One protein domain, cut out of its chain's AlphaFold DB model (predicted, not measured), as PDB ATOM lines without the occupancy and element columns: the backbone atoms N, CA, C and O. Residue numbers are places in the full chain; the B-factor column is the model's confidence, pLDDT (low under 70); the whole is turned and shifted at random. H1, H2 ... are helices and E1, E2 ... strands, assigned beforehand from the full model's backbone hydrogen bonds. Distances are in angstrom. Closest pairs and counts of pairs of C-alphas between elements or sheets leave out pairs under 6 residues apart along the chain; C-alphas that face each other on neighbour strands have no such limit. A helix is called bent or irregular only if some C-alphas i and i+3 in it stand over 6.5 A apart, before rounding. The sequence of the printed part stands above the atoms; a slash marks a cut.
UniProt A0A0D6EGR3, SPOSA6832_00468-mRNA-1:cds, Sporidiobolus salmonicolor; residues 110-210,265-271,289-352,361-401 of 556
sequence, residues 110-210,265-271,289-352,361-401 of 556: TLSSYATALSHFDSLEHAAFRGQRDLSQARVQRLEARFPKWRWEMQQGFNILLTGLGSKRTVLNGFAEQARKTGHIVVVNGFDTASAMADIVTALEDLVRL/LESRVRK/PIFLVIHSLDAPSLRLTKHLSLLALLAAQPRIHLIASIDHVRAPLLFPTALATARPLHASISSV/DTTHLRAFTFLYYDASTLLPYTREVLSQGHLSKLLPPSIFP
ATOM      1  N   THR A 110     -15.485  31.369  -7.063       69.56
ATOM      2  CA  THR A 110     -15.915  30.604  -8.243       69.56
ATOM      3  C   THR A 110     -16.128  31.486  -9.475       69.56
ATOM      4  O   THR A 110     -16.311  32.699  -9.377       69.56
ATOM      5  N   LEU A 111     -16.176  30.877 -10.671       71.00
ATOM      6  CA  LEU A 111     -16.523  31.597 -11.906       71.00
ATOM      7  C   LEU A 111     -17.935  32.200 -11.828       71.00
ATOM      8  O   LEU A 111     -18.147  33.316 -12.296       71.00
ATOM      9  N   SER A 112     -18.882  31.486 -11.211       70.19
ATOM     10  CA  SER A 112     -20.237  31.974 -10.945       70.19
ATOM     11  C   SER A 112     -20.230  33.171  -9.993       70.19
ATOM     12  O   SER A 112     -20.814  34.189 -10.349       70.19
ATOM     13  N   SER A 113     -19.518  33.098  -8.860       73.81
ATOM     14  CA  SER A 113     -19.347  34.224  -7.921       73.81
ATOM     15  C   SER A 113     -18.704  35.450  -8.589       73.81
ATOM     16  O   SER A 113     -19.177  36.576  -8.450       73.81
ATOM     17  N   TYR A 114     -17.684  35.244  -9.427       75.69
ATOM     18  CA  TYR A 114     -17.083  36.323 -10.213       75.69
ATOM     19  C   TYR A 114     -18.074  36.942 -11.216       75.69
ATOM     20  O   TYR A 114     -18.157  38.165 -11.345       75.69
ATOM     21  N   ALA A 115     -18.859  36.119 -11.915       75.94
ATOM     22  CA  ALA A 115     -19.847  36.591 -12.882       75.94
ATOM     23  C   ALA A 115     -21.032  37.326 -12.225       75.94
ATOM     24  O   ALA A 115     -21.526  38.300 -12.798       75.94
ATOM     25  N   THR A 116     -21.472  36.906 -11.033       79.69
ATOM     26  CA  THR A 116     -22.501  37.617 -10.257       79.69
ATOM     27  C   THR A 116     -21.959  38.912  -9.658       79.69
ATOM     28  O   THR A 116     -22.651  39.924  -9.709       79.69
ATOM     29  N   ALA A 117     -20.710  38.941  -9.185       78.62
ATOM     30  CA  ALA A 117     -20.061  40.175  -8.740       78.62
ATOM     31  C   ALA A 117     -19.941  41.207  -9.877       78.62
ATOM     32  O   ALA A 117     -20.233  42.388  -9.674       78.62
ATOM     33  N   LEU A 118     -19.588  40.772 -11.095       78.06
ATOM     34  CA  LEU A 118     -19.556  41.642 -12.277       78.06
ATOM     35  C   LEU A 118     -20.945  42.177 -12.659       78.06
ATOM     36  O   LEU A 118     -21.085  43.374 -12.903       78.06
ATOM     37  N   SER A 119     -21.984  41.335 -12.693       78.94
ATOM     38  CA  SER A 119     -23.342  41.791 -13.039       78.94
ATOM     39  C   SER A 119     -23.957  42.688 -11.958       78.94
ATOM     40  O   SER A 119     -24.685  43.636 -12.273       78.94
ATOM     41  N   HIS A 120     -23.608  42.459 -10.691       81.88
ATOM     42  CA  HIS A 120     -23.934  43.343  -9.578       81.88
ATOM     43  C   HIS A 120     -23.237  44.709  -9.718       81.88
ATOM     44  O   HIS A 120     -23.893  45.741  -9.605       81.88
ATOM     45  N   PHE A 121     -21.947  44.748 -10.069       78.25
ATOM     46  CA  PHE A 121     -21.223  46.004 -10.322       78.25
ATOM     47  C   PHE A 121     -21.750  46.781 -11.542       78.25
ATOM     48  O   PHE A 121     -21.816  48.013 -11.523       78.25
ATOM     49  N   ASP A 122     -22.146  46.090 -12.613       74.25
ATOM     50  CA  ASP A 122     -22.744  46.740 -13.784       74.25
ATOM     51  C   ASP A 122     -24.119  47.345 -13.440       74.25
ATOM     52  O   ASP A 122     -24.387  48.496 -13.806       74.25
ATOM     53  N   SER A 123     -24.957  46.612 -12.692       73.12
ATOM     54  CA  SER A 123     -26.307  47.053 -12.296       73.12
ATOM     55  C   SER A 123     -26.323  48.133 -11.208       73.12
ATOM     56  O   SER A 123     -27.179  49.019 -11.252       73.12
ATOM     57  N   LEU A 124     -25.364  48.138 -10.279       70.81
ATOM     58  CA  LEU A 124     -25.168  49.256  -9.361       70.81
ATOM     59  C   LEU A 124     -24.539  50.446 -10.101       70.81
ATOM     60  O   LEU A 124     -23.338  50.498 -10.366       70.81
ATOM     61  N   GLU A 125     -25.351  51.465 -10.393       65.50
ATOM     62  CA  GLU A 125     -24.885  52.766 -10.893       65.50
ATOM     63  C   GLU A 125     -24.178  53.591  -9.801       65.50
ATOM     64  O   GLU A 125     -24.605  54.703  -9.458       65.50
ATOM     65  N   HIS A 126     -23.080  53.055  -9.263       71.31
ATOM     66  CA  HIS A 126     -22.211  53.713  -8.295       71.31
ATOM     67  C   HIS A 126     -21.889  55.144  -8.744       71.31
ATOM     68  O   HIS A 126     -21.278  55.354  -9.796       71.31
ATOM     69  N   ALA A 127     -22.280  56.131  -7.930       70.69
ATOM     70  CA  ALA A 127     -22.173  57.549  -8.272       70.69
ATOM     71  C   ALA A 127     -20.744  57.964  -8.673       70.69
ATOM     72  O   ALA A 127     -20.576  58.720  -9.629       70.69
ATOM     73  N   ALA A 128     -19.726  57.389  -8.023       75.38
ATOM     74  CA  ALA A 128     -18.311  57.606  -8.330       75.38
ATOM     75  C   ALA A 128     -17.916  57.216  -9.771       75.38
ATOM     76  O   ALA A 128     -17.091  57.885 -10.388       75.38
ATOM     77  N   PHE A 129     -18.530  56.174 -10.344       75.50
ATOM     78  CA  PHE A 129     -18.193  55.675 -11.684       75.50
ATOM     79  C   PHE A 129     -19.070  56.255 -12.803       75.50
ATOM     80  O   PHE A 129     -18.778  56.017 -13.977       75.50
ATOM     81  N   ARG A 130     -20.106  57.052 -12.487       80.19
ATOM     82  CA  ARG A 130     -20.981  57.685 -13.497       80.19
ATOM     83  C   ARG A 130     -20.188  58.546 -14.478       80.19
ATOM     84  O   ARG A 130     -20.249  58.295 -15.675       80.19
ATOM     85  N   GLY A 131     -19.328  59.439 -13.979       83.88
ATOM     86  CA  GLY A 131     -18.480  60.278 -14.835       83.88
ATOM     87  C   GLY A 131     -17.562  59.474 -15.768       83.88
ATOM     88  O   GLY A 131     -17.357  59.857 -16.918       83.88
ATOM     89  N   GLN A 132     -17.056  58.317 -15.327       84.00
ATOM     90  CA  GLN A 132     -16.266  57.426 -16.184       84.00
ATOM     91  C   GLN A 132     -17.135  56.723 -17.241       84.00
ATOM     92  O   GLN A 132     -16.718  56.630 -18.400       84.00
ATOM     93  N   ARG A 133     -18.345  56.272 -16.874       83.88
ATOM     94  CA  ARG A 133     -19.326  55.699 -17.813       83.88
ATOM     95  C   ARG A 133     -19.699  56.738 -18.881       83.88
ATOM     96  O   ARG A 133     -19.534  56.446 -20.066       83.88
ATOM     97  N   ASP A 134     -20.035  57.965 -18.497       88.31
ATOM     98  CA  ASP A 134     -20.378  59.060 -19.419       88.31
ATOM     99  C   ASP A 134     -19.216  59.412 -20.364       88.31
ATOM    100  O   ASP A 134     -19.397  59.528 -21.580       88.31
ATOM    101  N   LEU A 135     -17.987  59.504 -19.841       89.00
ATOM    102  CA  LEU A 135     -16.788  59.733 -20.655       89.00
ATOM    103  C   LEU A 135     -16.518  58.583 -21.638       89.00
ATOM    104  O   LEU A 135     -16.116  58.845 -22.774       89.00
ATOM    105  N   SER A 136     -16.741  57.325 -21.243       89.38
ATOM    106  CA  SER A 136     -16.598  56.164 -22.137       89.38
ATOM    107  C   SER A 136     -17.640  56.181 -23.265       89.38
ATOM    108  O   SER A 136     -17.289  56.002 -24.433       89.38
ATOM    109  N   GLN A 137     -18.895  56.522 -22.956       89.81
ATOM    110  CA  GLN A 137     -19.965  56.682 -23.946       89.81
ATOM    111  C   GLN A 137     -19.675  57.841 -24.910       89.81
ATOM    112  O   GLN A 137     -19.768  57.670 -26.126       89.81
ATOM    113  N   ALA A 138     -19.220  58.992 -24.407       92.62
ATOM    114  CA  ALA A 138     -18.824  60.124 -25.243       92.62
ATOM    115  C   ALA A 138     -17.652  59.777 -26.186       92.62
ATOM    116  O   ALA A 138     -17.593  60.269 -27.315       92.62
ATOM    117  N   ARG A 139     -16.721  58.905 -25.769       93.00
ATOM    118  CA  ARG A 139     -15.656  58.381 -26.647       93.00
ATOM    119  C   ARG A 139     -16.206  57.456 -27.733       93.00
ATOM    120  O   ARG A 139     -15.788  57.592 -28.881       93.00
ATOM    121  N   VAL A 140     -17.152  56.573 -27.403       92.88
ATOM    122  CA  VAL A 140     -17.854  55.722 -28.384       92.88
ATOM    123  C   VAL A 140     -18.562  56.585 -29.432       92.88
ATOM    124  O   VAL A 140     -18.267  56.445 -30.617       92.88
ATOM    125  N   GLN A 141     -19.366  57.568 -29.020       93.31
ATOM    126  CA  GLN A 141     -20.070  58.484 -29.933       93.31
ATOM    127  C   GLN A 141     -19.110  59.260 -30.860       93.31
ATOM    128  O   GLN A 141     -19.370  59.422 -32.055       93.31
ATOM    129  N   ARG A 142     -17.943  59.695 -30.354       93.69
ATOM    130  CA  ARG A 142     -16.892  60.336 -31.175       93.69
ATOM    131  C   ARG A 142     -16.277  59.398 -32.220       93.69
ATOM    132  O   ARG A 142     -15.785  59.884 -33.240       93.69
ATOM    133  N   LEU A 143     -16.262  58.087 -31.978       93.06
ATOM    134  CA  LEU A 143     -15.825  57.079 -32.951       93.06
ATOM    135  C   LEU A 143     -16.938  56.775 -33.964       93.06
ATOM    136  O   LEU A 143     -16.656  56.699 -35.156       93.06
ATOM    137  N   GLU A 144     -18.196  56.707 -33.526       93.50
ATOM    138  CA  GLU A 144     -19.369  56.542 -34.398       93.50
ATOM    139  C   GLU A 144     -19.504  57.686 -35.414       93.50
ATOM    140  O   GLU A 144     -19.737  57.454 -36.604       93.50
ATOM    141  N   ALA A 145     -19.215  58.922 -34.997       94.56
ATOM    142  CA  ALA A 145     -19.132  60.080 -35.888       94.56
ATOM    143  C   ALA A 145     -18.084  59.926 -37.019       94.56
ATOM    144  O   ALA A 145     -18.173  60.609 -38.040       94.56
ATOM    145  N   ARG A 146     -17.100  59.021 -36.880       93.62
ATOM    146  CA  ARG A 146     -16.073  58.738 -37.902       93.62
ATOM    147  C   ARG A 146     -16.485  57.649 -38.898       93.62
ATOM    148  O   ARG A 146     -15.802  57.494 -39.910       93.62
ATOM    149  N   PHE A 147     -17.600  56.942 -38.693       94.44
ATOM    150  CA  PHE A 147     -18.053  55.875 -39.602       94.44
ATOM    151  C   PHE A 147     -18.189  56.294 -41.083       94.44
ATOM    152  O   PHE A 147     -17.827  55.490 -41.948       94.44
ATOM    153  N   PRO A 148     -18.637  57.521 -41.438       93.62
ATOM    154  CA  PRO A 148     -18.652  57.963 -42.835       93.62
ATOM    155  C   PRO A 148     -17.244  58.063 -43.440       93.62
ATOM    156  O   PRO A 148     -17.040  57.643 -44.578       93.62
ATOM    157  N   LYS A 149     -16.261  58.546 -42.663       94.25
ATOM    158  CA  LYS A 149     -14.850  58.606 -43.071       94.25
ATOM    159  C   LYS A 149     -14.287  57.200 -43.278       94.25
ATOM    160  O   LYS A 149     -13.688  56.932 -44.313       94.25
ATOM    161  N   TRP A 150     -14.540  56.297 -42.333       94.25
ATOM    162  CA  TRP A 150     -14.129  54.894 -42.420       94.25
ATOM    163  C   TRP A 150     -14.678  54.202 -43.674       94.25
ATOM    164  O   TRP A 150     -13.932  53.536 -44.389       94.25
ATOM    165  N   ARG A 151     -15.960  54.421 -44.003       91.12
ATOM    166  CA  ARG A 151     -16.570  53.902 -45.237       91.12
ATOM    167  C   ARG A 151     -15.895  54.458 -46.497       91.12
ATOM    168  O   ARG A 151     -15.688  53.704 -47.443       91.12
ATOM    169  N   TRP A 152     -15.533  55.743 -46.515       90.94
ATOM    170  CA  TRP A 152     -14.812  56.346 -47.641       90.94
ATOM    171  C   TRP A 152     -13.389  55.784 -47.795       90.94
ATOM    172  O   TRP A 152     -12.984  55.451 -48.907       90.94
ATOM    173  N   GLU A 153     -12.646  55.605 -46.700       91.44
ATOM    174  CA  GLU A 153     -11.299  55.009 -46.726       91.44
ATOM    175  C   GLU A 153     -11.326  53.555 -47.228       91.44
ATOM    176  O   GLU A 153     -10.491  53.166 -48.049       91.44
ATOM    177  N   MET A 154     -12.339  52.779 -46.828       89.69
ATOM    178  CA  MET A 154     -12.582  51.427 -47.344       89.69
ATOM    179  C   MET A 154     -12.843  51.395 -48.851       89.69
ATOM    180  O   MET A 154     -12.295  50.543 -49.550       89.69
ATOM    181  N   GLN A 155     -13.610  52.354 -49.378       86.50
ATOM    182  CA  GLN A 155     -13.845  52.486 -50.822       86.50
ATOM    183  C   GLN A 155     -12.556  52.769 -51.614       86.50
ATOM    184  O   GLN A 155     -12.493  52.431 -52.793       86.50
ATOM    185  N   GLN A 156     -11.511  53.326 -50.984       85.81
ATOM    186  CA  GLN A 156     -10.188  53.502 -51.603       85.81
ATOM    187  C   GLN A 156      -9.289  52.245 -51.518       85.81
ATOM    188  O   GLN A 156      -8.153  52.265 -51.997       85.81
ATOM    189  N   GLY A 157      -9.771  51.143 -50.929       83.81
ATOM    190  CA  GLY A 157      -9.031  49.881 -50.792       83.81
ATOM    191  C   GLY A 157      -8.125  49.790 -49.557       83.81
ATOM    192  O   GLY A 157      -7.211  48.959 -49.523       83.81
ATOM    193  N   PHE A 158      -8.350  50.636 -48.550       90.50
ATOM    194  CA  PHE A 158      -7.743  50.483 -47.228       90.50
ATOM    195  C   PHE A 158      -8.625  49.629 -46.318       90.50
ATOM    196  O   PHE A 158      -9.851  49.685 -46.389       90.50
ATOM    197  N   ASN A 159      -8.005  48.878 -45.415       92.88
ATOM    198  CA  ASN A 159      -8.713  48.183 -44.341       92.88
ATOM    199  C   ASN A 159      -8.478  48.919 -43.021       92.88
ATOM    200  O   ASN A 159      -7.488  49.633 -42.876       92.88
ATOM    201  N   ILE A 160      -9.373  48.764 -42.049       94.62
ATOM    202  CA  ILE A 160      -9.329  49.545 -40.804       94.62
ATOM    203  C   ILE A 160      -8.975  48.657 -39.619       94.62
ATOM    204  O   ILE A 160      -9.528  47.570 -39.448       94.62
ATOM    205  N   LEU A 161      -8.054  49.139 -38.789       94.06
ATOM    206  CA  LEU A 161      -7.573  48.423 -37.619       94.06
ATOM    207  C   LEU A 161      -7.695  49.303 -36.375       94.06
ATOM    208  O   LEU A 161      -6.995  50.306 -36.232       94.06
ATOM    209  N   LEU A 162      -8.612  48.923 -35.488       95.31
ATOM    210  CA  LEU A 162      -8.891  49.622 -34.240       95.31
ATOM    211  C   LEU A 162      -7.975  49.098 -33.130       95.31
ATOM    212  O   LEU A 162      -8.045  47.926 -32.752       95.31
ATOM    213  N   THR A 163      -7.145  49.982 -32.592       93.50
ATOM    214  CA  THR A 163      -6.255  49.740 -31.450       93.50
ATOM    215  C   THR A 163      -6.695  50.587 -30.250       93.50
ATOM    216  O   THR A 163      -7.656  51.349 -30.341       93.50
ATOM    217  N   GLY A 164      -6.024  50.451 -29.105       90.88
ATOM    218  CA  GLY A 164      -6.310  51.243 -27.902       90.88
ATOM    219  C   GLY A 164      -7.085  50.478 -26.826       90.88
ATOM    220  O   GLY A 164      -7.538  49.352 -27.035       90.88
ATOM    221  N   LEU A 165      -7.187  51.084 -25.641       91.50
ATOM    222  CA  LEU A 165      -7.657  50.439 -24.410       91.50
ATOM    223  C   LEU A 165      -9.191  50.386 -24.289       91.50
ATOM    224  O   LEU A 165      -9.866  51.409 -24.405       91.50
ATOM    225  N   GLY A 166      -9.713  49.204 -23.954       90.69
ATOM    226  CA  GLY A 166     -11.129  48.940 -23.687       90.69
ATOM    227  C   GLY A 166     -11.812  48.162 -24.815       90.69
ATOM    228  O   GLY A 166     -11.311  48.108 -25.946       90.69
ATOM    229  N   SER A 167     -12.962  47.550 -24.517       93.06
ATOM    230  CA  SER A 167     -13.716  46.788 -25.516       93.06
ATOM    231  C   SER A 167     -14.149  47.693 -26.669       93.06
ATOM    232  O   SER A 167     -14.817  48.717 -26.495       93.06
ATOM    233  N   LYS A 168     -13.764  47.289 -27.881       94.38
ATOM    234  CA  LYS A 168     -14.118  47.952 -29.147       94.38
ATOM    235  C   LYS A 168     -15.377  47.346 -29.781       94.38
ATOM    236  O   LYS A 168     -15.814  47.794 -30.841       94.38
ATOM    237  N   ARG A 169     -15.984  46.348 -29.126       93.00
ATOM    238  CA  ARG A 169     -17.134  45.583 -29.621       93.00
ATOM    239  C   ARG A 169     -18.356  46.456 -29.904       93.00
ATOM    240  O   ARG A 169     -18.994  46.276 -30.936       93.00
ATOM    241  N   THR A 170     -18.681  47.410 -29.034       93.06
ATOM    242  CA  THR A 170     -19.824  48.322 -29.241       93.06
ATOM    243  C   THR A 170     -19.648  49.146 -30.519       93.06
ATOM    244  O   THR A 170     -20.528  49.153 -31.372       93.06
ATOM    245  N   VAL A 171     -18.459  49.728 -30.712       94.69
ATOM    246  CA  VAL A 171     -18.110  50.540 -31.892       94.69
ATOM    247  C   VAL A 171     -18.141  49.705 -33.180       94.69
ATOM    248  O   VAL A 171     -18.677  50.149 -34.193       94.69
ATOM    249  N   LEU A 172     -17.598  48.483 -33.160       95.06
ATOM    250  CA  LEU A 172     -17.600  47.599 -34.334       95.06
ATOM    251  C   LEU A 172     -19.004  47.105 -34.710       95.06
ATOM    252  O   LEU A 172     -19.317  47.036 -35.899       95.06
ATOM    253  N   ASN A 173     -19.867  46.814 -33.731       94.94
ATOM    254  CA  ASN A 173     -21.258  46.443 -34.004       94.94
ATOM    255  C   ASN A 173     -22.079  47.640 -34.506       94.94
ATOM    256  O   ASN A 173     -22.790  47.494 -35.497       94.94
ATOM    257  N   GLY A 174     -21.908  48.840 -33.937       93.75
ATOM    258  CA  GLY A 174     -22.529  50.062 -34.464       93.75
ATOM    259  C   GLY A 174     -22.100  50.365 -35.907       93.75
ATOM    260  O   GLY A 174     -22.926  50.721 -36.755       93.75
ATOM    261  N   PHE A 175     -20.822  50.141 -36.239       94.69
ATOM    262  CA  PHE A 175     -20.341  50.244 -37.620       94.69
ATOM    263  C   PHE A 175     -21.004  49.198 -38.529       94.69
ATOM    264  O   PHE A 175     -21.442  49.539 -39.631       94.69
ATOM    265  N   ALA A 176     -21.119  47.947 -38.070       94.06
ATOM    266  CA  ALA A 176     -21.801  46.880 -38.797       94.06
ATOM    267  C   ALA A 176     -23.275  47.237 -39.071       94.06
ATOM    268  O   ALA A 176     -23.719  47.196 -40.216       94.06
ATOM    269  N   GLU A 177     -24.032  47.676 -38.069       93.19
ATOM    270  CA  GLU A 177     -25.432  48.086 -38.241       93.19
ATOM    271  C   GLU A 177     -25.595  49.201 -39.283       93.19
ATOM    272  O   GLU A 177     -26.497  49.146 -40.127       93.19
ATOM    273  N   GLN A 178     -24.683  50.180 -39.304       90.50
ATOM    274  CA  GLN A 178     -24.696  51.228 -40.322       90.50
ATOM    275  C   GLN A 178     -24.283  50.703 -41.710       90.50
ATOM    276  O   GLN A 178     -24.888  51.077 -42.718       90.50
ATOM    277  N   ALA A 179     -23.272  49.832 -41.792       89.44
ATOM    278  CA  ALA A 179     -22.787  49.244 -43.042       89.44
ATOM    279  C   ALA A 179     -23.804  48.290 -43.700       89.44
ATOM    280  O   ALA A 179     -23.813  48.178 -44.929       89.44
ATOM    281  N   ARG A 180     -24.722  47.695 -42.921       88.81
ATOM    282  CA  ARG A 180     -25.757  46.753 -43.395       88.81
ATOM    283  C   ARG A 180     -26.698  47.375 -44.423       88.81
ATOM    284  O   ARG A 180     -27.247  46.678 -45.267       88.81
ATOM    285  N   LYS A 181     -26.860  48.699 -44.370       87.56
ATOM    286  CA  LYS A 181     -27.654  49.484 -45.327       87.56
ATOM    287  C   LYS A 181     -26.990  49.596 -46.705       87.56
ATOM    288  O   LYS A 181     -27.661  49.923 -47.674       87.56
ATOM    289  N   THR A 182     -25.676  49.364 -46.785       84.56
ATOM    290  CA  THR A 182     -24.852  49.581 -47.989       84.56
ATOM    291  C   THR A 182     -24.279  48.305 -48.603       84.56
ATOM    292  O   THR A 182     -23.858  48.327 -49.756       84.56
ATOM    293  N   GLY A 183     -24.244  47.198 -47.860       86.00
ATOM    294  CA  GLY A 183     -23.697  45.931 -48.332       86.00
ATOM    295  C   GLY A 183     -23.909  44.793 -47.339       86.00
ATOM    296  O   GLY A 183     -24.533  44.969 -46.292       86.00
ATOM    297  N   HIS A 184     -23.383  43.618 -47.671       90.69
ATOM    298  CA  HIS A 184     -23.466  42.452 -46.792       90.69
ATOM    299  C   HIS A 184     -22.373  42.510 -45.730       90.69
ATOM    300  O   HIS A 184     -21.311  43.089 -45.959       90.69
ATOM    301  N   ILE A 185     -22.611  41.882 -44.581       93.25
ATOM    302  CA  ILE A 185     -21.649  41.839 -43.478       93.25
ATOM    303  C   ILE A 185     -21.446  40.408 -43.013       93.25
ATOM    304  O   ILE A 185     -22.405  39.651 -42.878       93.25
ATOM    305  N   VAL A 186     -20.197  40.092 -42.683       93.56
ATOM    306  CA  VAL A 186     -19.827  38.929 -41.880       93.56
ATOM    307  C   VAL A 186     -19.178  39.446 -40.599       93.56
ATOM    308  O   VAL A 186     -18.120  40.071 -40.655       93.56
ATOM    309  N   VAL A 187     -19.815  39.204 -39.450       93.62
ATOM    310  CA  VAL A 187     -19.243  39.500 -38.127       93.62
ATOM    311  C   VAL A 187     -18.583  38.239 -37.581       93.62
ATOM    312  O   VAL A 187     -19.206  37.181 -37.525       93.62
ATOM    313  N   VAL A 188     -17.326  38.358 -37.167       92.50
ATOM    314  CA  VAL A 188     -16.506  37.280 -36.610       92.50
ATOM    315  C   VAL A 188     -16.101  37.653 -35.188       92.50
ATOM    316  O   VAL A 188     -15.560  38.731 -34.941       92.50
ATOM    317  N   ASN A 189     -16.342  36.742 -34.251       91.94
ATOM    318  CA  ASN A 189     -15.968  36.883 -32.848       91.94
ATOM    319  C   ASN A 189     -14.675  36.099 -32.589       91.94
ATOM    320  O   ASN A 189     -14.739  34.946 -32.183       91.94
ATOM    321  N   GLY A 190     -13.509  36.696 -32.851       87.69
ATOM    322  CA  GLY A 190     -12.220  35.999 -32.747       87.69
ATOM    323  C   GLY A 190     -11.908  35.491 -31.337       87.69
ATOM    324  O   GLY A 190     -11.325  34.421 -31.190       87.69
ATOM    325  N   PHE A 191     -12.348  36.212 -30.300       85.31
ATOM    326  CA  PHE A 191     -12.213  35.824 -28.887       85.31
ATOM    327  C   PHE A 191     -12.950  34.521 -28.512       85.31
ATOM    328  O   PHE A 191     -12.718  33.981 -27.430       85.31
ATOM    329  N   ASP A 192     -13.846  34.015 -29.368       84.69
ATOM    330  CA  ASP A 192     -14.486  32.714 -29.184       84.69
ATOM    331  C   ASP A 192     -13.559  31.593 -29.676       84.69
ATOM    332  O   ASP A 192     -13.130  31.576 -30.834       84.69
ATOM    333  N   THR A 193     -13.274  30.628 -28.799       73.94
ATOM    334  CA  THR A 193     -12.412  29.477 -29.103       73.94
ATOM    335  C   THR A 193     -12.998  28.544 -30.165       73.94
ATOM    336  O   THR A 193     -12.235  27.862 -30.851       73.94
ATOM    337  N   ALA A 194     -14.321  28.558 -30.366       75.19
ATOM    338  CA  ALA A 194     -14.984  27.825 -31.442       75.19
ATOM    339  C   ALA A 194     -14.792  28.478 -32.827       75.19
ATOM    340  O   ALA A 194     -14.989  27.819 -33.850       75.19
ATOM    341  N   SER A 195     -14.395  29.757 -32.892       72.50
ATOM    342  CA  SER A 195     -14.271  30.489 -34.157       72.50
ATOM    343  C   SER A 195     -13.031  30.055 -34.954       72.50
ATOM    344  O   SER A 195     -11.885  30.351 -34.607       72.50
ATOM    345  N   ALA A 196     -13.240  29.344 -36.067       82.19
ATOM    346  CA  ALA A 196     -12.161  28.904 -36.949       82.19
ATOM    347  C   ALA A 196     -12.137  29.672 -38.278       82.19
ATOM    348  O   ALA A 196     -13.168  30.030 -38.848       82.19
ATOM    349  N   MET A 197     -10.942  29.811 -38.867       88.12
ATOM    350  CA  MET A 197     -10.759  30.349 -40.227       88.12
ATOM    351  C   MET A 197     -11.612  29.613 -41.278       88.12
ATOM    352  O   MET A 197     -12.055  30.197 -42.263       88.12
ATOM    353  N   ALA A 198     -11.872  28.320 -41.056       87.19
ATOM    354  CA  ALA A 198     -12.726  27.510 -41.916       87.19
ATOM    355  C   ALA A 198     -14.179  28.008 -41.971       87.19
ATOM    356  O   ALA A 198     -14.821  27.853 -43.012       87.19
ATOM    357  N   ASP A 199     -14.684  28.607 -40.893       89.38
ATOM    358  CA  ASP A 199     -16.065  29.079 -40.793       89.38
ATOM    359  C   ASP A 199     -16.227  30.469 -41.401       89.38
ATOM    360  O   ASP A 199     -17.185  30.683 -42.135       89.38
ATOM    361  N   ILE A 200     -15.223  31.345 -41.259       90.19
ATOM    362  CA  ILE A 200     -15.151  32.622 -41.995       90.19
ATOM    363  C   ILE A 200     -15.225  32.366 -43.509       90.19
ATOM    364  O   ILE A 200     -16.031  32.971 -44.210       90.19
ATOM    365  N   VAL A 201     -14.422  31.421 -44.017       90.94
ATOM    366  CA  VAL A 201     -14.424  31.066 -45.449       90.94
ATOM    367  C   VAL A 201     -15.753  30.438 -45.874       90.94
ATOM    368  O   VAL A 201     -16.207  30.697 -46.980       90.94
ATOM    369  N   THR A 202     -16.397  29.646 -45.012       91.00
ATOM    370  CA  THR A 202     -17.702  29.037 -45.330       91.00
ATOM    371  C   THR A 202     -18.812  30.090 -45.374       91.00
ATOM    372  O   THR A 202     -19.531  30.153 -46.363       91.00
ATOM    373  N   ALA A 203     -18.871  30.996 -44.394       89.88
ATOM    374  CA  ALA A 203     -19.818  32.111 -44.384       89.88
ATOM    375  C   ALA A 203     -19.655  33.033 -45.607       89.88
ATOM    376  O   ALA A 203     -20.647  33.474 -46.182       89.88
ATOM    377  N   LEU A 204     -18.416  33.292 -46.044       89.62
ATOM    378  CA  LEU A 204     -18.151  34.059 -47.266       89.62
ATOM    379  C   LEU A 204     -18.532  33.286 -48.545       89.62
ATOM    380  O   LEU A 204     -19.066  33.895 -49.466       89.62
ATOM    381  N   GLU A 205     -18.296  31.970 -48.617       89.56
ATOM    382  CA  GLU A 205     -18.757  31.131 -49.740       89.56
ATOM    383  C   GLU A 205     -20.288  31.129 -49.858       89.56
ATOM    384  O   GLU A 205     -20.812  31.296 -50.958       89.56
ATOM    385  N   ASP A 206     -21.005  30.979 -48.743       88.38
ATOM    386  CA  ASP A 206     -22.469  30.939 -48.726       88.38
ATOM    387  C   ASP A 206     -23.087  32.311 -49.045       88.38
ATOM    388  O   ASP A 206     -24.044  32.396 -49.811       88.38
ATOM    389  N   LEU A 207     -22.479  33.405 -48.574       87.12
ATOM    390  CA  LEU A 207     -22.853  34.771 -48.959       87.12
ATOM    391  C   LEU A 207     -22.680  34.995 -50.473       87.12
ATOM    392  O   LEU A 207     -23.571  35.541 -51.123       87.12
ATOM    393  N   VAL A 208     -21.567  34.538 -51.058       84.50
ATOM    394  CA  VAL A 208     -21.317  34.644 -52.507       84.50
ATOM    395  C   VAL A 208     -22.285  33.777 -53.324       84.50
ATOM    396  O   VAL A 208     -22.707  34.208 -54.395       84.50
ATOM    397  N   ARG A 209     -22.705  32.606 -52.821       83.12
ATOM    398  CA  ARG A 209     -23.765  31.786 -53.446       83.12
ATOM    399  C   ARG A 209     -25.102  32.521 -53.496       83.12
ATOM    400  O   ARG A 209     -25.683  32.628 -54.571       83.12
ATOM    401  N   LEU A 210     -25.528  33.108 -52.376       79.44
ATOM    402  CA  LEU A 210     -26.770  33.887 -52.291       79.44
ATOM    403  C   LEU A 210     -26.772  35.120 -53.216       79.44
ATOM    404  O   LEU A 210     -27.834  35.557 -53.650       79.44
ATOM    405  N   LEU A 265      -8.119  24.597 -47.588       84.50
ATOM    406  CA  LEU A 265      -8.677  25.900 -47.225       84.50
ATOM    407  C   LEU A 265      -8.094  27.025 -48.090       84.50
ATOM    408  O   LEU A 265      -8.832  27.903 -48.529       84.50
ATOM    409  N   GLU A 266      -6.802  26.966 -48.414       87.19
ATOM    410  CA  GLU A 266      -6.192  27.909 -49.354       87.19
ATOM    411  C   GLU A 266      -6.789  27.786 -50.765       87.19
ATOM    412  O   GLU A 266      -7.086  28.801 -51.393       87.19
ATOM    413  N   SER A 267      -7.037  26.563 -51.250       86.12
ATOM    414  CA  SER A 267      -7.719  26.350 -52.537       86.12
ATOM    415  C   SER A 267      -9.117  26.984 -52.561       86.12
ATOM    416  O   SER A 267      -9.465  27.641 -53.542       86.12
ATOM    417  N   ARG A 268      -9.890  26.853 -51.471       88.38
ATOM    418  CA  ARG A 268     -11.198  27.515 -51.296       88.38
ATOM    419  C   ARG A 268     -11.084  29.038 -51.364       88.38
ATOM    420  O   ARG A 268     -11.750  29.652 -52.189       88.38
ATOM    421  N   VAL A 269     -10.183  29.637 -50.582       88.00
ATOM    422  CA  VAL A 269      -9.965  31.098 -50.569       88.00
ATOM    423  C   VAL A 269      -9.558  31.624 -51.949       88.00
ATOM    424  O   VAL A 269     -10.090  32.639 -52.390       88.00
ATOM    425  N   ARG A 270      -8.681  30.918 -52.677       87.06
ATOM    426  CA  ARG A 270      -8.314  31.300 -54.052       87.06
ATOM    427  C   ARG A 270      -9.509  31.238 -55.009       87.06
ATOM    428  O   ARG A 270      -9.700  32.182 -55.767       87.06
ATOM    429  N   LYS A 271     -10.337  30.184 -54.945       85.69
ATOM    430  CA  LYS A 271     -11.577  30.071 -55.744       85.69
ATOM    431  C   LYS A 271     -12.559  31.207 -55.436       85.69
ATOM    432  O   LYS A 271     -13.102  31.822 -56.350       85.69
ATOM    433  N   PRO A 289     -20.821  45.558 -51.807       88.81
ATOM    434  CA  PRO A 289     -19.599  45.248 -51.077       88.81
ATOM    435  C   PRO A 289     -19.873  44.304 -49.900       88.81
ATOM    436  O   PRO A 289     -20.995  44.217 -49.387       88.81
ATOM    437  N   ILE A 290     -18.823  43.606 -49.470       91.94
ATOM    438  CA  ILE A 290     -18.835  42.700 -48.322       91.94
ATOM    439  C   ILE A 290     -17.954  43.312 -47.232       91.94
ATOM    440  O   ILE A 290     -16.749  43.474 -47.415       91.94
ATOM    441  N   PHE A 291     -18.541  43.633 -46.086       93.88
ATOM    442  CA  PHE A 291     -17.820  44.117 -44.913       93.88
ATOM    443  C   PHE A 291     -17.500  42.940 -43.984       93.88
ATOM    444  O   PHE A 291     -18.399  42.272 -43.472       93.88
ATOM    445  N   LEU A 292     -16.217  42.679 -43.760       94.94
ATOM    446  CA  LEU A 292     -15.739  41.665 -42.826       94.94
ATOM    447  C   LEU A 292     -15.349  42.359 -41.518       94.94
ATOM    448  O   LEU A 292     -14.378  43.111 -41.482       94.94
ATOM    449  N   VAL A 293     -16.116  42.123 -40.456       95.62
ATOM    450  CA  VAL A 293     -15.926  42.728 -39.129       95.62
ATOM    451  C   VAL A 293     -15.331  41.672 -38.202       95.62
ATOM    452  O   VAL A 293     -15.999  40.685 -37.909       95.62
ATOM    453  N   ILE A 294     -14.090  41.846 -37.739       94.75
ATOM    454  CA  ILE A 294     -13.401  40.872 -36.874       94.75
ATOM    455  C   ILE A 294     -13.118  41.478 -35.497       94.75
ATOM    456  O   ILE A 294     -12.236  42.322 -35.340       94.75
ATOM    457  N   HIS A 295     -13.826  41.004 -34.477       94.00
ATOM    458  CA  HIS A 295     -13.492  41.300 -33.086       94.00
ATOM    459  C   HIS A 295     -12.258  40.496 -32.660       94.00
ATOM    460  O   HIS A 295     -12.242  39.276 -32.825       94.00
ATOM    461  N   SER A 296     -11.258  41.181 -32.105       91.62
ATOM    462  CA  SER A 296      -9.994  40.624 -31.598       91.62
ATOM    463  C   SER A 296      -9.312  39.710 -32.626       91.62
ATOM    464  O   SER A 296      -9.229  38.489 -32.479       91.62
ATOM    465  N   LEU A 297      -8.830  40.314 -33.717       91.25
ATOM    466  CA  LEU A 297      -8.080  39.646 -34.796       91.25
ATOM    467  C   LEU A 297      -6.797  38.960 -34.285       91.25
ATOM    468  O   LEU A 297      -6.287  38.014 -34.883       91.25
ATOM    469  N   ASP A 298      -6.300  39.426 -33.149       89.62
ATOM    470  CA  ASP A 298      -5.212  38.876 -32.361       89.62
ATOM    471  C   ASP A 298      -5.639  37.730 -31.425       89.62
ATOM    472  O   ASP A 298      -4.884  37.391 -30.518       89.62
ATOM    473  N   ALA A 299      -6.799  37.098 -31.607       86.31
ATOM    474  CA  ALA A 299      -7.205  35.939 -30.810       86.31
ATOM    475  C   ALA A 299      -6.448  34.639 -31.183       86.31
ATOM    476  O   ALA A 299      -6.024  34.473 -32.333       86.31
ATOM    477  N   PRO A 300      -6.275  33.676 -30.248       81.94
ATOM    478  CA  PRO A 300      -5.434  32.487 -30.455       81.94
ATOM    479  C   PRO A 300      -5.761  31.648 -31.702       81.94
ATOM    480  O   PRO A 300      -4.841  31.147 -32.349       81.94
ATOM    481  N   SER A 301      -7.038  31.537 -32.081       83.31
ATOM    482  CA  SER A 301      -7.498  30.810 -33.275       83.31
ATOM    483  C   SER A 301      -7.071  31.468 -34.599       83.31
ATOM    484  O   SER A 301      -6.891  30.782 -35.614       83.31
ATOM    485  N   LEU A 302      -6.859  32.789 -34.602       84.38
ATOM    486  CA  LEU A 302      -6.533  33.595 -35.783       84.38
ATOM    487  C   LEU A 302      -5.037  33.952 -35.885       84.38
ATOM    488  O   LEU A 302      -4.549  34.140 -36.998       84.38
ATOM    489  N   ARG A 303      -4.286  33.942 -34.768       86.56
ATOM    490  CA  ARG A 303      -2.832  34.243 -34.698       86.56
ATOM    491  C   ARG A 303      -1.936  33.398 -35.613       86.56
ATOM    492  O   ARG A 303      -0.810  33.801 -35.897       86.56
ATOM    493  N   LEU A 304      -2.378  32.213 -36.041       88.25
ATOM    494  CA  LEU A 304      -1.570  31.319 -36.874       88.25
ATOM    495  C   LEU A 304      -1.174  32.007 -38.189       88.25
ATOM    496  O   LEU A 304      -2.034  32.416 -38.965       88.25
ATOM    497  N   THR A 305       0.125  32.044 -38.508       87.12
ATOM    498  CA  THR A 305       0.665  32.737 -39.698       87.12
ATOM    499  C   THR A 305      -0.025  32.315 -40.998       87.12
ATOM    500  O   THR A 305      -0.224  33.127 -41.898       87.12
ATOM    501  N   LYS A 306      -0.456  31.048 -41.090       87.50
ATOM    502  CA  LYS A 306      -1.237  30.544 -42.228       87.50
ATOM    503  C   LYS A 306      -2.614  31.221 -42.319       87.50
ATOM    504  O   LYS A 306      -2.981  31.660 -43.403       87.50
ATOM    505  N   HIS A 307      -3.335  31.363 -41.204       89.69
ATOM    506  CA  HIS A 307      -4.643  32.031 -41.133       89.69
ATOM    507  C   HIS A 307      -4.521  33.521 -41.467       89.69
ATOM    508  O   HIS A 307      -5.257  34.008 -42.323       89.69
ATOM    509  N   LEU A 308      -3.521  34.211 -40.910       89.88
ATOM    510  CA  LEU A 308      -3.205  35.596 -41.276       89.88
ATOM    511  C   LEU A 308      -2.874  35.738 -42.771       89.88
ATOM    512  O   LEU A 308      -3.317  36.686 -43.410       89.88
ATOM    513  N   SER A 309      -2.167  34.774 -43.371       89.19
ATOM    514  CA  SER A 309      -1.864  34.805 -44.808       89.19
ATOM    515  C   SER A 309      -3.087  34.589 -45.715       89.19
ATOM    516  O   SER A 309      -3.094  35.079 -46.844       89.19
ATOM    517  N   LEU A 310      -4.123  33.892 -45.225       90.19
ATOM    518  CA  LEU A 310      -5.405  33.726 -45.919       90.19
ATOM    519  C   LEU A 310      -6.287  34.970 -45.756       90.19
ATOM    520  O   LEU A 310      -6.865  35.432 -46.738       90.19
ATOM    521  N   LEU A 311      -6.328  35.561 -44.557       90.94
ATOM    522  CA  LEU A 311      -6.993  36.846 -44.321       90.94
ATOM    523  C   LEU A 311      -6.380  37.965 -45.163       90.94
ATOM    524  O   LEU A 311      -7.127  38.738 -45.743       90.94
ATOM    525  N   ALA A 312      -5.055  38.013 -45.317       90.06
ATOM    526  CA  ALA A 312      -4.386  38.975 -46.195       90.06
ATOM    527  C   ALA A 312      -4.731  38.786 -47.687       90.06
ATOM    528  O   ALA A 312      -4.587  39.720 -48.465       90.06
ATOM    529  N   LEU A 313      -5.157  37.587 -48.103       89.06
ATOM    530  CA  LEU A 313      -5.613  37.309 -49.472       89.06
ATOM    531  C   LEU A 313      -7.067  37.787 -49.662       89.06
ATOM    532  O   LEU A 313      -7.399  38.390 -50.682       89.06
ATOM    533  N   LEU A 314      -7.916  37.585 -48.646       89.50
ATOM    534  CA  LEU A 314      -9.293  38.091 -48.611       89.50
ATOM    535  C   LEU A 314      -9.335  39.628 -48.530       89.50
ATOM    536  O   LEU A 314     -10.013  40.260 -49.332       89.50
ATOM    537  N   ALA A 315      -8.563  40.229 -47.621       89.62
ATOM    538  CA  ALA A 315      -8.473  41.677 -47.400       89.62
ATOM    539  C   ALA A 315      -7.818  42.451 -48.564       89.62
ATOM    540  O   ALA A 315      -7.940  43.672 -48.639       89.62
ATOM    541  N   ALA A 316      -7.146  41.744 -49.480       86.81
ATOM    542  CA  ALA A 316      -6.614  42.299 -50.721       86.81
ATOM    543  C   ALA A 316      -7.667  42.428 -51.841       86.81
ATOM    544  O   ALA A 316      -7.385  43.066 -52.859       86.81
ATOM    545  N   GLN A 317      -8.854  41.820 -51.705       85.75
ATOM    546  CA  GLN A 317      -9.882  41.888 -52.747       85.75
ATOM    547  C   GLN A 317     -10.663  43.208 -52.679       85.75
ATOM    548  O   GLN A 317     -11.179  43.549 -51.620       85.75
ATOM    549  N   PRO A 318     -10.876  43.912 -53.808       81.31
ATOM    550  CA  PRO A 318     -11.508  45.238 -53.810       81.31
ATOM    551  C   PRO A 318     -12.979  45.240 -53.359       81.31
ATOM    552  O   PRO A 318     -13.531  46.304 -53.094       81.31
ATOM    553  N   ARG A 319     -13.624  44.066 -53.290       86.00
ATOM    554  CA  ARG A 319     -15.013  43.889 -52.829       86.00
ATOM    555  C   ARG A 319     -15.144  43.497 -51.353       86.00
ATOM    556  O   ARG A 319     -16.267  43.496 -50.851       86.00
ATOM    557  N   ILE A 320     -14.045  43.138 -50.683       90.06
ATOM    558  CA  ILE A 320     -14.024  42.804 -49.255       90.06
ATOM    559  C   ILE A 320     -13.367  43.963 -48.511       90.06
ATOM    560  O   ILE A 320     -12.188  44.240 -48.702       90.06
ATOM    561  N   HIS A 321     -14.120  44.612 -47.631       92.25
ATOM    562  CA  HIS A 321     -13.601  45.643 -46.738       92.25
ATOM    563  C   HIS A 321     -13.458  45.056 -45.336       92.25
ATOM    564  O   HIS A 321     -14.454  44.707 -44.701       92.25
ATOM    565  N   LEU A 322     -12.223  44.923 -44.853       94.75
ATOM    566  CA  LEU A 322     -11.927  44.423 -43.515       94.75
ATOM    567  C   LEU A 322     -11.904  45.581 -42.508       94.75
ATOM    568  O   LEU A 322     -11.196  46.574 -42.688       94.75
ATOM    569  N   ILE A 323     -12.632  45.410 -41.408       95.75
ATOM    570  CA  ILE A 323     -12.433  46.160 -40.170       95.75
ATOM    571  C   ILE A 323     -12.194  45.187 -39.022       95.75
ATOM    572  O   ILE A 323     -12.901  44.189 -38.882       95.75
ATOM    573  N   ALA A 324     -11.185  45.458 -38.204       94.94
ATOM    574  CA  ALA A 324     -10.821  44.588 -37.098       94.94
ATOM    575  C   ALA A 324     -10.462  45.372 -35.833       94.94
ATOM    576  O   ALA A 324     -10.008  46.512 -35.921       94.94
ATOM    577  N   SER A 325     -10.621  44.747 -34.664       95.25
ATOM    578  CA  SER A 325     -10.013  45.221 -33.415       95.25
ATOM    579  C   SER A 325      -8.801  44.385 -33.017       95.25
ATOM    580  O   SER A 325      -8.697  43.207 -33.367       95.25
ATOM    581  N   ILE A 326      -7.899  45.018 -32.272       93.62
ATOM    582  CA  ILE A 326      -6.743  44.407 -31.618       93.62
ATOM    583  C   ILE A 326      -6.679  44.873 -30.165       93.62
ATOM    584  O   ILE A 326      -6.862  46.062 -29.894       93.62
ATOM    585  N   ASP A 327      -6.344  43.949 -29.265       90.25
ATOM    586  CA  ASP A 327      -6.296  44.200 -27.820       90.25
ATOM    587  C   ASP A 327      -4.920  43.886 -27.199       90.25
ATOM    588  O   ASP A 327      -4.446  44.599 -26.314       90.25
ATOM    589  N   HIS A 328      -4.228  42.850 -27.676       88.12
ATOM    590  CA  HIS A 328      -2.976  42.369 -27.095       88.12
ATOM    591  C   HIS A 328      -1.766  43.245 -27.467       88.12
ATOM    592  O   HIS A 328      -1.465  43.452 -28.640       88.12
ATOM    593  N   VAL A 329      -0.968  43.654 -26.472       88.38
ATOM    594  CA  VAL A 329       0.208  44.544 -26.638       88.38
ATOM    595  C   VAL A 329       1.193  44.053 -27.713       88.38
ATOM    596  O   VAL A 329       1.715  44.838 -28.500       88.38
ATOM    597  N   ARG A 330       1.427  42.735 -27.797       87.94
ATOM    598  CA  ARG A 330       2.332  42.128 -28.800       87.94
ATOM    599  C   ARG A 330       1.715  41.946 -30.198       87.94
ATOM    600  O   ARG A 330       2.379  41.393 -31.070       87.94
ATOM    601  N   ALA A 331       0.470  42.353 -30.432       86.19
ATOM    602  CA  ALA A 331      -0.228  42.108 -31.696       86.19
ATOM    603  C   ALA A 331       0.442  42.701 -32.957       86.19
ATOM    604  O   ALA A 331       0.355  42.046 -33.996       86.19
ATOM    605  N   PRO A 332       1.173  43.837 -32.924       83.06
ATOM    606  CA  PRO A 332       1.943  44.292 -34.085       83.06
ATOM    607  C   PRO A 332       2.977  43.269 -34.588       83.06
ATOM    608  O   PRO A 332       3.271  43.241 -35.778       83.06
ATOM    609  N   LEU A 333       3.474  42.375 -33.719       86.69
ATOM    610  CA  LEU A 333       4.401  41.295 -34.094       86.69
ATOM    611  C   LEU A 333       3.726  40.156 -34.881       86.69
ATOM    612  O   LEU A 333       4.421  39.310 -35.441       86.69
ATOM    613  N   LEU A 334       2.389  40.101 -34.923       85.00
ATOM    614  CA  LEU A 334       1.646  39.072 -35.659       85.00
ATOM    615  C   LEU A 334       1.702  39.288 -37.176       85.00
ATOM    616  O   LEU A 334       1.610  38.322 -37.933       85.00
ATOM    617  N   PHE A 335       1.844  40.537 -37.626       84.50
ATOM    618  CA  PHE A 335       1.791  40.897 -39.041       84.50
ATOM    619  C   PHE A 335       3.205  41.011 -39.621       84.50
ATOM    620  O   PHE A 335       3.937  41.936 -39.267       84.50
ATOM    621  N   PRO A 336       3.609  40.128 -40.556       82.12
ATOM    622  CA  PRO A 336       4.859  40.301 -41.283       82.12
ATOM    623  C   PRO A 336       4.860  41.643 -42.016       82.12
ATOM    624  O   PRO A 336       3.880  41.970 -42.694       82.12
ATOM    625  N   THR A 337       5.974  42.376 -41.958       79.81
ATOM    626  CA  THR A 337       6.117  43.712 -42.562       79.81
ATOM    627  C   THR A 337       5.635  43.747 -44.013       79.81
ATOM    628  O   THR A 337       4.897  44.648 -44.387       79.81
ATOM    629  N   ALA A 338       5.949  42.711 -44.801       77.81
ATOM    630  CA  ALA A 338       5.531  42.582 -46.199       77.81
ATOM    631  C   ALA A 338       4.002  42.562 -46.425       77.81
ATOM    632  O   ALA A 338       3.546  43.001 -47.476       77.81
ATOM    633  N   LEU A 339       3.207  42.066 -45.467       80.00
ATOM    634  CA  LEU A 339       1.738  42.083 -45.545       80.00
ATOM    635  C   LEU A 339       1.150  43.398 -45.013       80.00
ATOM    636  O   LEU A 339       0.093  43.827 -45.477       80.00
ATOM    637  N   ALA A 340       1.826  44.023 -44.045       75.69
ATOM    638  CA  ALA A 340       1.383  45.249 -43.387       75.69
ATOM    639  C   ALA A 340       1.677  46.522 -44.205       75.69
ATOM    640  O   ALA A 340       0.845  47.423 -44.231       75.69
ATOM    641  N   THR A 341       2.826  46.599 -44.890       74.56
ATOM    642  CA  THR A 341       3.260  47.792 -45.651       74.56
ATOM    643  C   THR A 341       2.886  47.765 -47.137       74.56
ATOM    644  O   THR A 341       3.218  48.693 -47.880       74.56
ATOM    645  N   ALA A 342       2.188  46.720 -47.588       74.75
ATOM    646  CA  ALA A 342       1.647  46.647 -48.940       74.75
ATOM    647  C   ALA A 342       0.663  47.806 -49.201       74.75
ATOM    648  O   ALA A 342      -0.131  48.167 -48.333       74.75
ATOM    649  N   ARG A 343       0.712  48.394 -50.405       69.12
ATOM    650  CA  ARG A 343      -0.179  49.495 -50.817       69.12
ATOM    651  C   ARG A 343      -1.458  48.969 -51.488       69.12
ATOM    652  O   ARG A 343      -1.390  47.926 -52.140       69.12
ATOM    653  N   PRO A 344      -2.593  49.696 -51.407       65.81
ATOM    654  CA  PRO A 344      -3.803  49.347 -52.147       65.81
ATOM    655  C   PRO A 344      -3.550  49.291 -53.655       65.81
ATOM    656  O   PRO A 344      -2.892  50.170 -54.217       65.81
ATOM    657  N   LEU A 345      -4.122  48.286 -54.322       58.94
ATOM    658  CA  LEU A 345      -3.940  48.045 -55.758       58.94
ATOM    659  C   LEU A 345      -4.258  49.273 -56.620       58.94
ATOM    660  O   LEU A 345      -3.527  49.561 -57.566       58.94
ATOM    661  N   HIS A 346      -5.296  50.035 -56.259       53.84
ATOM    662  CA  HIS A 346      -5.732  51.206 -57.021       53.84
ATOM    663  C   HIS A 346      -4.671  52.326 -57.066       53.84
ATOM    664  O   HIS A 346      -4.578  53.052 -58.054       53.84
ATOM    665  N   ALA A 347      -3.800  52.416 -56.052       48.81
ATOM    666  CA  ALA A 347      -2.677  53.355 -56.032       48.81
ATOM    667  C   ALA A 347      -1.488  52.908 -56.908       48.81
ATOM    668  O   ALA A 347      -0.663  53.741 -57.277       48.81
ATOM    669  N   SER A 348      -1.394  51.623 -57.273       44.53
ATOM    670  CA  SER A 348      -0.391  51.127 -58.233       44.53
ATOM    671  C   SER A 348      -0.805  51.322 -59.695       44.53
ATOM    672  O   SER A 348       0.063  51.340 -60.567       44.53
ATOM    673  N   ILE A 349      -2.096  51.522 -59.989       49.34
ATOM    674  CA  ILE A 349      -2.595  51.712 -61.367       49.34
ATOM    675  C   ILE A 349      -1.989  52.972 -62.017       49.34
ATOM    676  O   ILE A 349      -1.693  52.967 -63.211       49.34
ATOM    677  N   SER A 350      -1.719  54.027 -61.240       46.25
ATOM    678  CA  SER A 350      -1.042  55.237 -61.736       46.25
ATOM    679  C   SER A 350       0.422  54.996 -62.139       46.25
ATOM    680  O   SER A 350       0.906  55.643 -63.062       46.25
ATOM    681  N   SER A 351       1.104  54.040 -61.496       46.03
ATOM    682  CA  SER A 351       2.500  53.664 -61.776       46.03
ATOM    683  C   SER A 351       2.633  52.687 -62.957       46.03
ATOM    684  O   SER A 351       3.619  52.713 -63.692       46.03
ATOM    685  N   VAL A 352       1.625  51.835 -63.181       45.00
ATOM    686  CA  VAL A 352       1.674  50.736 -64.170       45.00
ATOM    687  C   VAL A 352       1.013  51.106 -65.511       45.00
ATOM    688  O   VAL A 352       0.965  50.296 -66.433       45.00
ATOM    689  N   ASP A 361      -3.735  40.432 -61.827       57.19
ATOM    690  CA  ASP A 361      -4.414  39.329 -61.145       57.19
ATOM    691  C   ASP A 361      -4.378  39.480 -59.612       57.19
ATOM    692  O   ASP A 361      -3.388  39.185 -58.936       57.19
ATOM    693  N   THR A 362      -5.509  39.894 -59.034       61.84
ATOM    694  CA  THR A 362      -5.690  40.095 -57.582       61.84
ATOM    695  C   THR A 362      -5.719  38.792 -56.775       61.84
ATOM    696  O   THR A 362      -5.729  38.817 -55.546       61.84
ATOM    697  N   THR A 363      -5.717  37.640 -57.449       60.38
ATOM    698  CA  THR A 363      -5.867  36.287 -56.884       60.38
ATOM    699  C   THR A 363      -4.653  35.816 -56.078       60.38
ATOM    700  O   THR A 363      -4.776  34.909 -55.250       60.38
ATOM    701  N   HIS A 364      -3.489  36.427 -56.310       66.62
ATOM    702  CA  HIS A 364      -2.226  36.103 -55.641       66.62
ATOM    703  C   HIS A 364      -1.738  37.186 -54.672       66.62
ATOM    704  O   HIS A 364      -0.819  36.920 -53.892       66.62
ATOM    705  N   LEU A 365      -2.331  38.387 -54.689       74.94
ATOM    706  CA  LEU A 365      -1.926  39.454 -53.780       74.94
ATOM    707  C   LEU A 365      -2.306  39.089 -52.339       74.94
ATOM    708  O   LEU A 365      -3.418  38.642 -52.066       74.94
ATOM    709  N   ARG A 366      -1.375  39.306 -51.409       80.31
ATOM    710  CA  ARG A 366      -1.619  39.216 -49.969       80.31
ATOM    711  C   ARG A 366      -1.215  40.543 -49.348       80.31
ATOM    712  O   ARG A 366      -0.032  40.869 -49.324       80.31
ATOM    713  N   ALA A 367      -2.193  41.309 -48.892       85.38
ATOM    714  CA  ALA A 367      -2.006  42.652 -48.372       85.38
ATOM    715  C   ALA A 367      -3.104  42.956 -47.354       85.38
ATOM    716  O   ALA A 367      -4.269  42.662 -47.602       85.38
ATOM    717  N   PHE A 368      -2.735  43.555 -46.224       85.56
ATOM    718  CA  PHE A 368      -3.717  44.029 -45.252       85.56
ATOM    719  C   PHE A 368      -4.065  45.511 -45.404       85.56
ATOM    720  O   PHE A 368      -5.151  45.880 -44.984       85.56
ATOM    721  N   THR A 369      -3.184  46.350 -45.970       88.62
ATOM    722  CA  THR A 369      -3.439  47.792 -46.220       88.62
ATOM    723  C   THR A 369      -4.081  48.535 -45.032       88.62
ATOM    724  O   THR A 369      -4.979  49.358 -45.213       88.62
ATOM    725  N   PHE A 370      -3.646  48.226 -43.802       90.44
ATOM    726  CA  PHE A 370      -4.285  48.732 -42.585       90.44
ATOM    727  C   PHE A 370      -4.042  50.229 -42.356       90.44
ATOM    728  O   PHE A 370      -2.900  50.683 -42.266       90.44
ATOM    729  N   LEU A 371      -5.131  50.968 -42.144       92.38
ATOM    730  CA  LEU A 371      -5.143  52.259 -41.467       92.38
ATOM    731  C   LEU A 371      -5.428  52.030 -39.982       92.38
ATOM    732  O   LEU A 371      -6.471  51.489 -39.605       92.38
ATOM    733  N   TYR A 372      -4.476  52.440 -39.148       92.38
ATOM    734  CA  TYR A 372      -4.557  52.307 -37.699       92.38
ATOM    735  C   TYR A 372      -5.344  53.472 -37.103       92.38
ATOM    736  O   TYR A 372      -5.062  54.636 -37.389       92.38
ATOM    737  N   TYR A 373      -6.300  53.150 -36.239       94.25
ATOM    738  CA  TYR A 373      -7.089  54.113 -35.484       94.25
ATOM    739  C   TYR A 373      -6.993  53.812 -33.992       94.25
ATOM    740  O   TYR A 373      -7.321  52.704 -33.570       94.25
ATOM    741  N   ASP A 374      -6.626  54.818 -33.195       93.19
ATOM    742  CA  ASP A 374      -6.848  54.763 -31.749       93.19
ATOM    743  C   ASP A 374      -8.353  54.880 -31.461       93.19
ATOM    744  O   ASP A 374      -9.026  55.842 -31.858       93.19
ATOM    745  N   ALA A 375      -8.861  53.849 -30.798       91.94
ATOM    746  CA  ALA A 375     -10.233  53.636 -30.381       91.94
ATOM    747  C   ALA A 375     -10.260  53.214 -28.898       91.94
ATOM    748  O   ALA A 375     -10.864  52.207 -28.527       91.94
ATOM    749  N   SER A 376      -9.579  53.987 -28.047       92.75
ATOM    750  CA  SER A 376      -9.528  53.822 -26.589       92.75
ATOM    751  C   SER A 376     -10.869  54.131 -25.891       92.75
ATOM    752  O   SER A 376     -11.050  55.179 -25.263       92.75
ATOM    753  N   THR A 377     -11.829  53.205 -26.003       90.38
ATOM    754  CA  THR A 377     -13.196  53.318 -25.456       90.38
ATOM    755  C   THR A 377     -13.261  53.353 -23.928       90.38
ATOM    756  O   THR A 377     -14.196  53.939 -23.392       90.38
ATOM    757  N   LEU A 378     -12.292  52.745 -23.229       89.69
ATOM    758  CA  LEU A 378     -12.318  52.479 -21.778       89.69
ATOM    759  C   LEU A 378     -13.514  51.632 -21.292       89.69
ATOM    760  O   LEU A 378     -13.812  51.619 -20.100       89.69
ATOM    761  N   LEU A 379     -14.184  50.903 -22.191       89.31
ATOM    762  CA  LEU A 379     -15.235  49.953 -21.814       89.31
ATOM    763  C   LEU A 379     -14.637  48.639 -21.273       89.31
ATOM    764  O   LEU A 379     -13.606  48.195 -21.790       89.31
ATOM    765  N   PRO A 380     -15.279  47.979 -20.290       88.00
ATOM    766  CA  PRO A 380     -14.814  46.701 -19.755       88.00
ATOM    767  C   PRO A 380     -14.910  45.570 -20.793       88.00
ATOM    768  O   PRO A 380     -15.820  45.531 -21.621       88.00
ATOM    769  N   TYR A 381     -13.981  44.616 -20.725       87.44
ATOM    770  CA  TYR A 381     -13.878  43.469 -21.640       87.44
ATOM    771  C   TYR A 381     -14.781  42.290 -21.236       87.44
ATOM    772  O   TYR A 381     -14.324  41.153 -21.147       87.44
ATOM    773  N   THR A 382     -16.059  42.530 -20.936       83.75
ATOM    774  CA  THR A 382     -16.928  41.503 -20.328       83.75
ATOM    775  C   THR A 382     -17.086  40.256 -21.203       83.75
ATOM    776  O   THR A 382     -16.914  39.134 -20.731       83.75
ATOM    777  N   ARG A 383     -17.369  40.414 -22.501       84.88
ATOM    778  CA  ARG A 383     -17.643  39.281 -23.406       84.88
ATOM    779  C   ARG A 383     -16.377  38.547 -23.841       84.88
ATOM    780  O   ARG A 383     -16.420  37.335 -24.020       84.88
ATOM    781  N   GLU A 384     -15.287  39.282 -24.013       86.19
ATOM    782  CA  GLU A 384     -13.976  38.795 -24.447       86.19
ATOM    783  C   GLU A 384     -13.243  38.028 -23.334       86.19
ATOM    784  O   GLU A 384     -12.411  37.170 -23.622       86.19
ATOM    785  N   VAL A 385     -13.562  38.328 -22.070       81.44
ATOM    786  CA  VAL A 385     -13.123  37.607 -20.865       81.44
ATOM    787  C   VAL A 385     -13.961  36.341 -20.668       81.44
ATOM    788  O   VAL A 385     -13.411  35.244 -20.593       81.44
ATOM    789  N   LEU A 386     -15.296  36.457 -20.672       78.31
ATOM    790  CA  LEU A 386     -16.199  35.321 -20.428       78.31
ATOM    791  C   LEU A 386     -16.008  34.162 -21.427       78.31
ATOM    792  O   LEU A 386     -16.114  33.001 -21.039       78.31
ATOM    793  N   SER A 387     -15.673  34.441 -22.694       75.31
ATOM    794  CA  SER A 387     -15.437  33.397 -23.707       75.31
ATOM    795  C   SER A 387     -14.166  32.566 -23.495       75.31
ATOM    796  O   SER A 387     -13.997  31.535 -24.149       75.31
ATOM    797  N   GLN A 388     -13.255  32.989 -22.611       69.81
ATOM    798  CA  GLN A 388     -12.002  32.272 -22.339       69.81
ATOM    799  C   GLN A 388     -12.176  31.140 -21.310       69.81
ATOM    800  O   GLN A 388     -11.287  30.292 -21.181       69.81
ATOM    801  N   GLY A 389     -13.333  31.091 -20.639       62.59
ATOM    802  CA  GLY A 389     -13.893  29.908 -19.975       62.59
ATOM    803  C   GLY A 389     -13.300  29.499 -18.624       62.59
ATOM    804  O   GLY A 389     -13.927  28.708 -17.928       62.59
ATOM    805  N   HIS A 390     -12.133  30.012 -18.221       63.34
ATOM    806  CA  HIS A 390     -11.481  29.603 -16.968       63.34
ATOM    807  C   HIS A 390     -10.835  30.786 -16.248       63.34
ATOM    808  O   HIS A 390     -10.069  31.533 -16.859       63.34
ATOM    809  N   LEU A 391     -11.063  30.901 -14.935       64.19
ATOM    810  CA  LEU A 391     -10.446  31.932 -14.088       64.19
ATOM    811  C   LEU A 391      -8.909  31.909 -14.153       64.19
ATOM    812  O   LEU A 391      -8.295  32.967 -14.210       64.19
ATOM    813  N   SER A 392      -8.296  30.729 -14.287       60.16
ATOM    814  CA  SER A 392      -6.843  30.536 -14.453       60.16
ATOM    815  C   SER A 392      -6.242  31.106 -15.749       60.16
ATOM    816  O   SER A 392      -5.022  31.158 -15.890       60.16
ATOM    817  N   LYS A 393      -7.069  31.523 -16.721       63.38
ATOM    818  CA  LYS A 393      -6.632  32.293 -17.905       63.38
ATOM    819  C   LYS A 393      -6.870  33.797 -17.757       63.38
ATOM    820  O   LYS A 393      -6.278  34.574 -18.499       63.38
ATOM    821  N   LEU A 394      -7.767  34.188 -16.853       65.38
ATOM    822  CA  LEU A 394      -8.220  35.565 -16.659       65.38
ATOM    823  C   LEU A 394      -7.432  36.279 -15.563       65.38
ATOM    824  O   LEU A 394      -7.163  37.472 -15.675       65.38
ATOM    825  N   LEU A 395      -7.060  35.537 -14.525       67.00
ATOM    826  CA  LEU A 395      -6.290  36.012 -13.390       67.00
ATOM    827  C   LEU A 395      -4.856  35.450 -13.464       67.00
ATOM    828  O   LEU A 395      -4.663  34.331 -13.946       67.00
ATOM    829  N   PRO A 396      -3.834  36.216 -13.033       63.62
ATOM    830  CA  PRO A 396      -2.449  35.756 -12.977       63.62
ATOM    831  C   PRO A 396      -2.280  34.433 -12.213       63.62
ATOM    832  O   PRO A 396      -3.036  34.181 -11.273       63.62
ATOM    833  N   PRO A 397      -1.228  33.643 -12.506       55.50
ATOM    834  CA  PRO A 397      -0.924  32.403 -11.784       55.50
ATOM    835  C   PRO A 397      -0.642  32.613 -10.285       55.50
ATOM    836  O   PRO A 397      -0.736  31.667  -9.516       55.50
ATOM    837  N   SER A 398      -0.320  33.842  -9.865       55.97
ATOM    838  CA  SER A 398      -0.176  34.245  -8.459       55.97
ATOM    839  C   SER A 398      -1.508  34.510  -7.742       55.97
ATOM    840  O   SER A 398      -1.521  34.669  -6.528       55.97
ATOM    841  N   ILE A 399      -2.615  34.603  -8.484       57.69
ATOM    842  CA  ILE A 399      -3.979  34.799  -7.966       57.69
ATOM    843  C   ILE A 399      -4.782  33.500  -8.126       57.69
ATOM    844  O   ILE A 399      -5.468  33.092  -7.197       57.69
ATOM    845  N   PHE A 400      -4.648  32.829  -9.277       55.16
ATOM    846  CA  PHE A 400      -5.154  31.478  -9.533       55.16
ATOM    847  C   PHE A 400      -4.085  30.628 -10.230       55.16
ATOM    848  O   PHE A 400      -3.892  30.798 -11.440       55.16
ATOM    849  N   PRO A 401      -3.404  29.703  -9.525       52.59
ATOM    850  CA  PRO A 401      -2.433  28.817 -10.158       52.59
ATOM    851  C   PRO A 401      -3.066  28.006 -11.310       52.59
ATOM    852  O   PRO A 401      -4.236  27.611 -11.252       52.59
TER     853      PRO A 401
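Overview. This is residues 110 to 210, 265 to 271, 289 to 352 and 361 to 401 of the 556 residues of the protein "SPOSA6832_00468-mRNA-1:cds" of Sporidiobolus salmonicolor (UniProt A0A0D6EGR3). A twisted sheet of five parallel strands makes the core of a three-layered body, with H3 and H4 over one face and H5 over the other. H2 reaches out from this body as an arm, and H1 turns off at its far end to make an L. The printed part has 213 residues, with twelve named helices and five named strands in the chain order H1 H2 H3 E1 H4 E2 H5 H6 E3 H7 E4 H8 H9 H10 E5 H11 H12; the class is mixed. It is compact by its radius of gyration of the C-alphas, 18.7 A, with an elongated outline of 60 by 38 by 35 A.

Arrangement. Start at the sheet: E2, residues 184 to 189, E3, 290 to 295, E4, 320 to 325, E1, 159 to 163, and E5, 370 to 374, in that order, parallel. Within hydrogen-bond range you find N 186 and O 291 at 2.9 A, N 292 and O 321 at 2.8 A, N 160 and O 322 at 2.9 A, and N 161 and O 371 at 2.9 A. On one face is H4, residues 169 to 179, at a height over the sheet of 8.8 A, its Arg 169 closest to His 295 of E3, C-alphas 6.6 A apart. On the same face is H3, residues 147 to 155, over E1. On the opposite face is H5, residues 197 to 210, at a height of 10.0 A; the C-alphas of Val 188 and Ile 200 are its closest to E2, 7.2 A apart. H5 touches H6, residues 265 to 271, with residues 198 to 201 alone, closest at C-alphas 201 and 269, 6.8 A. H7, residues 305 to 314, touches H6 at C-alphas 310 and 266, 6.8 A, and only grazes the sheet. E1, H4, E2 form a split strand-helix-strand unit, with E3 and E4 between its strands, and E3, H7, E4 an unsplit one, its strands neighbours; both crossovers are right-handed. H2, residues 127 to 144, touches H4 with residues 140 to 144 alone, closest at C-alphas 140 and 171, 6.3 A. H1, residues 111 to 123, is near H11, residues 382 to 386. H8, 331 to 334, H9, 337 to 340, H10, 345 to 352, and H12, 391 to 394, touch no helix. Not every O i to N i+4 pair is within range in H2, 12 of 14, and H10, 2 of 4.

Along the chain. Find C-alpha 111 at (-16.523, 31.597, -11.906), where H1 begins and runs 18.3 A. H2 spans 26.3 A and is irregular, with C-alphas 128 and 131 7.0 A apart. H5 spans 20.4 A. H12 ends at C-alpha 394, (-8.220, 35.565, -16.659).

Size, cuts and confidence. The farthest C-alphas, of Ser 113 and Val 352, are 62.3 A apart. Cuts leave gaps of 20.4 A from C-alpha 210 to 265, 17.8 A from 271 to 289 and 13.3 A from 352 to 361. Of the links printed whole, none is long. In this model pLDDT is under 70 at 30 residues, among them 343 to 352 and 388 to 401.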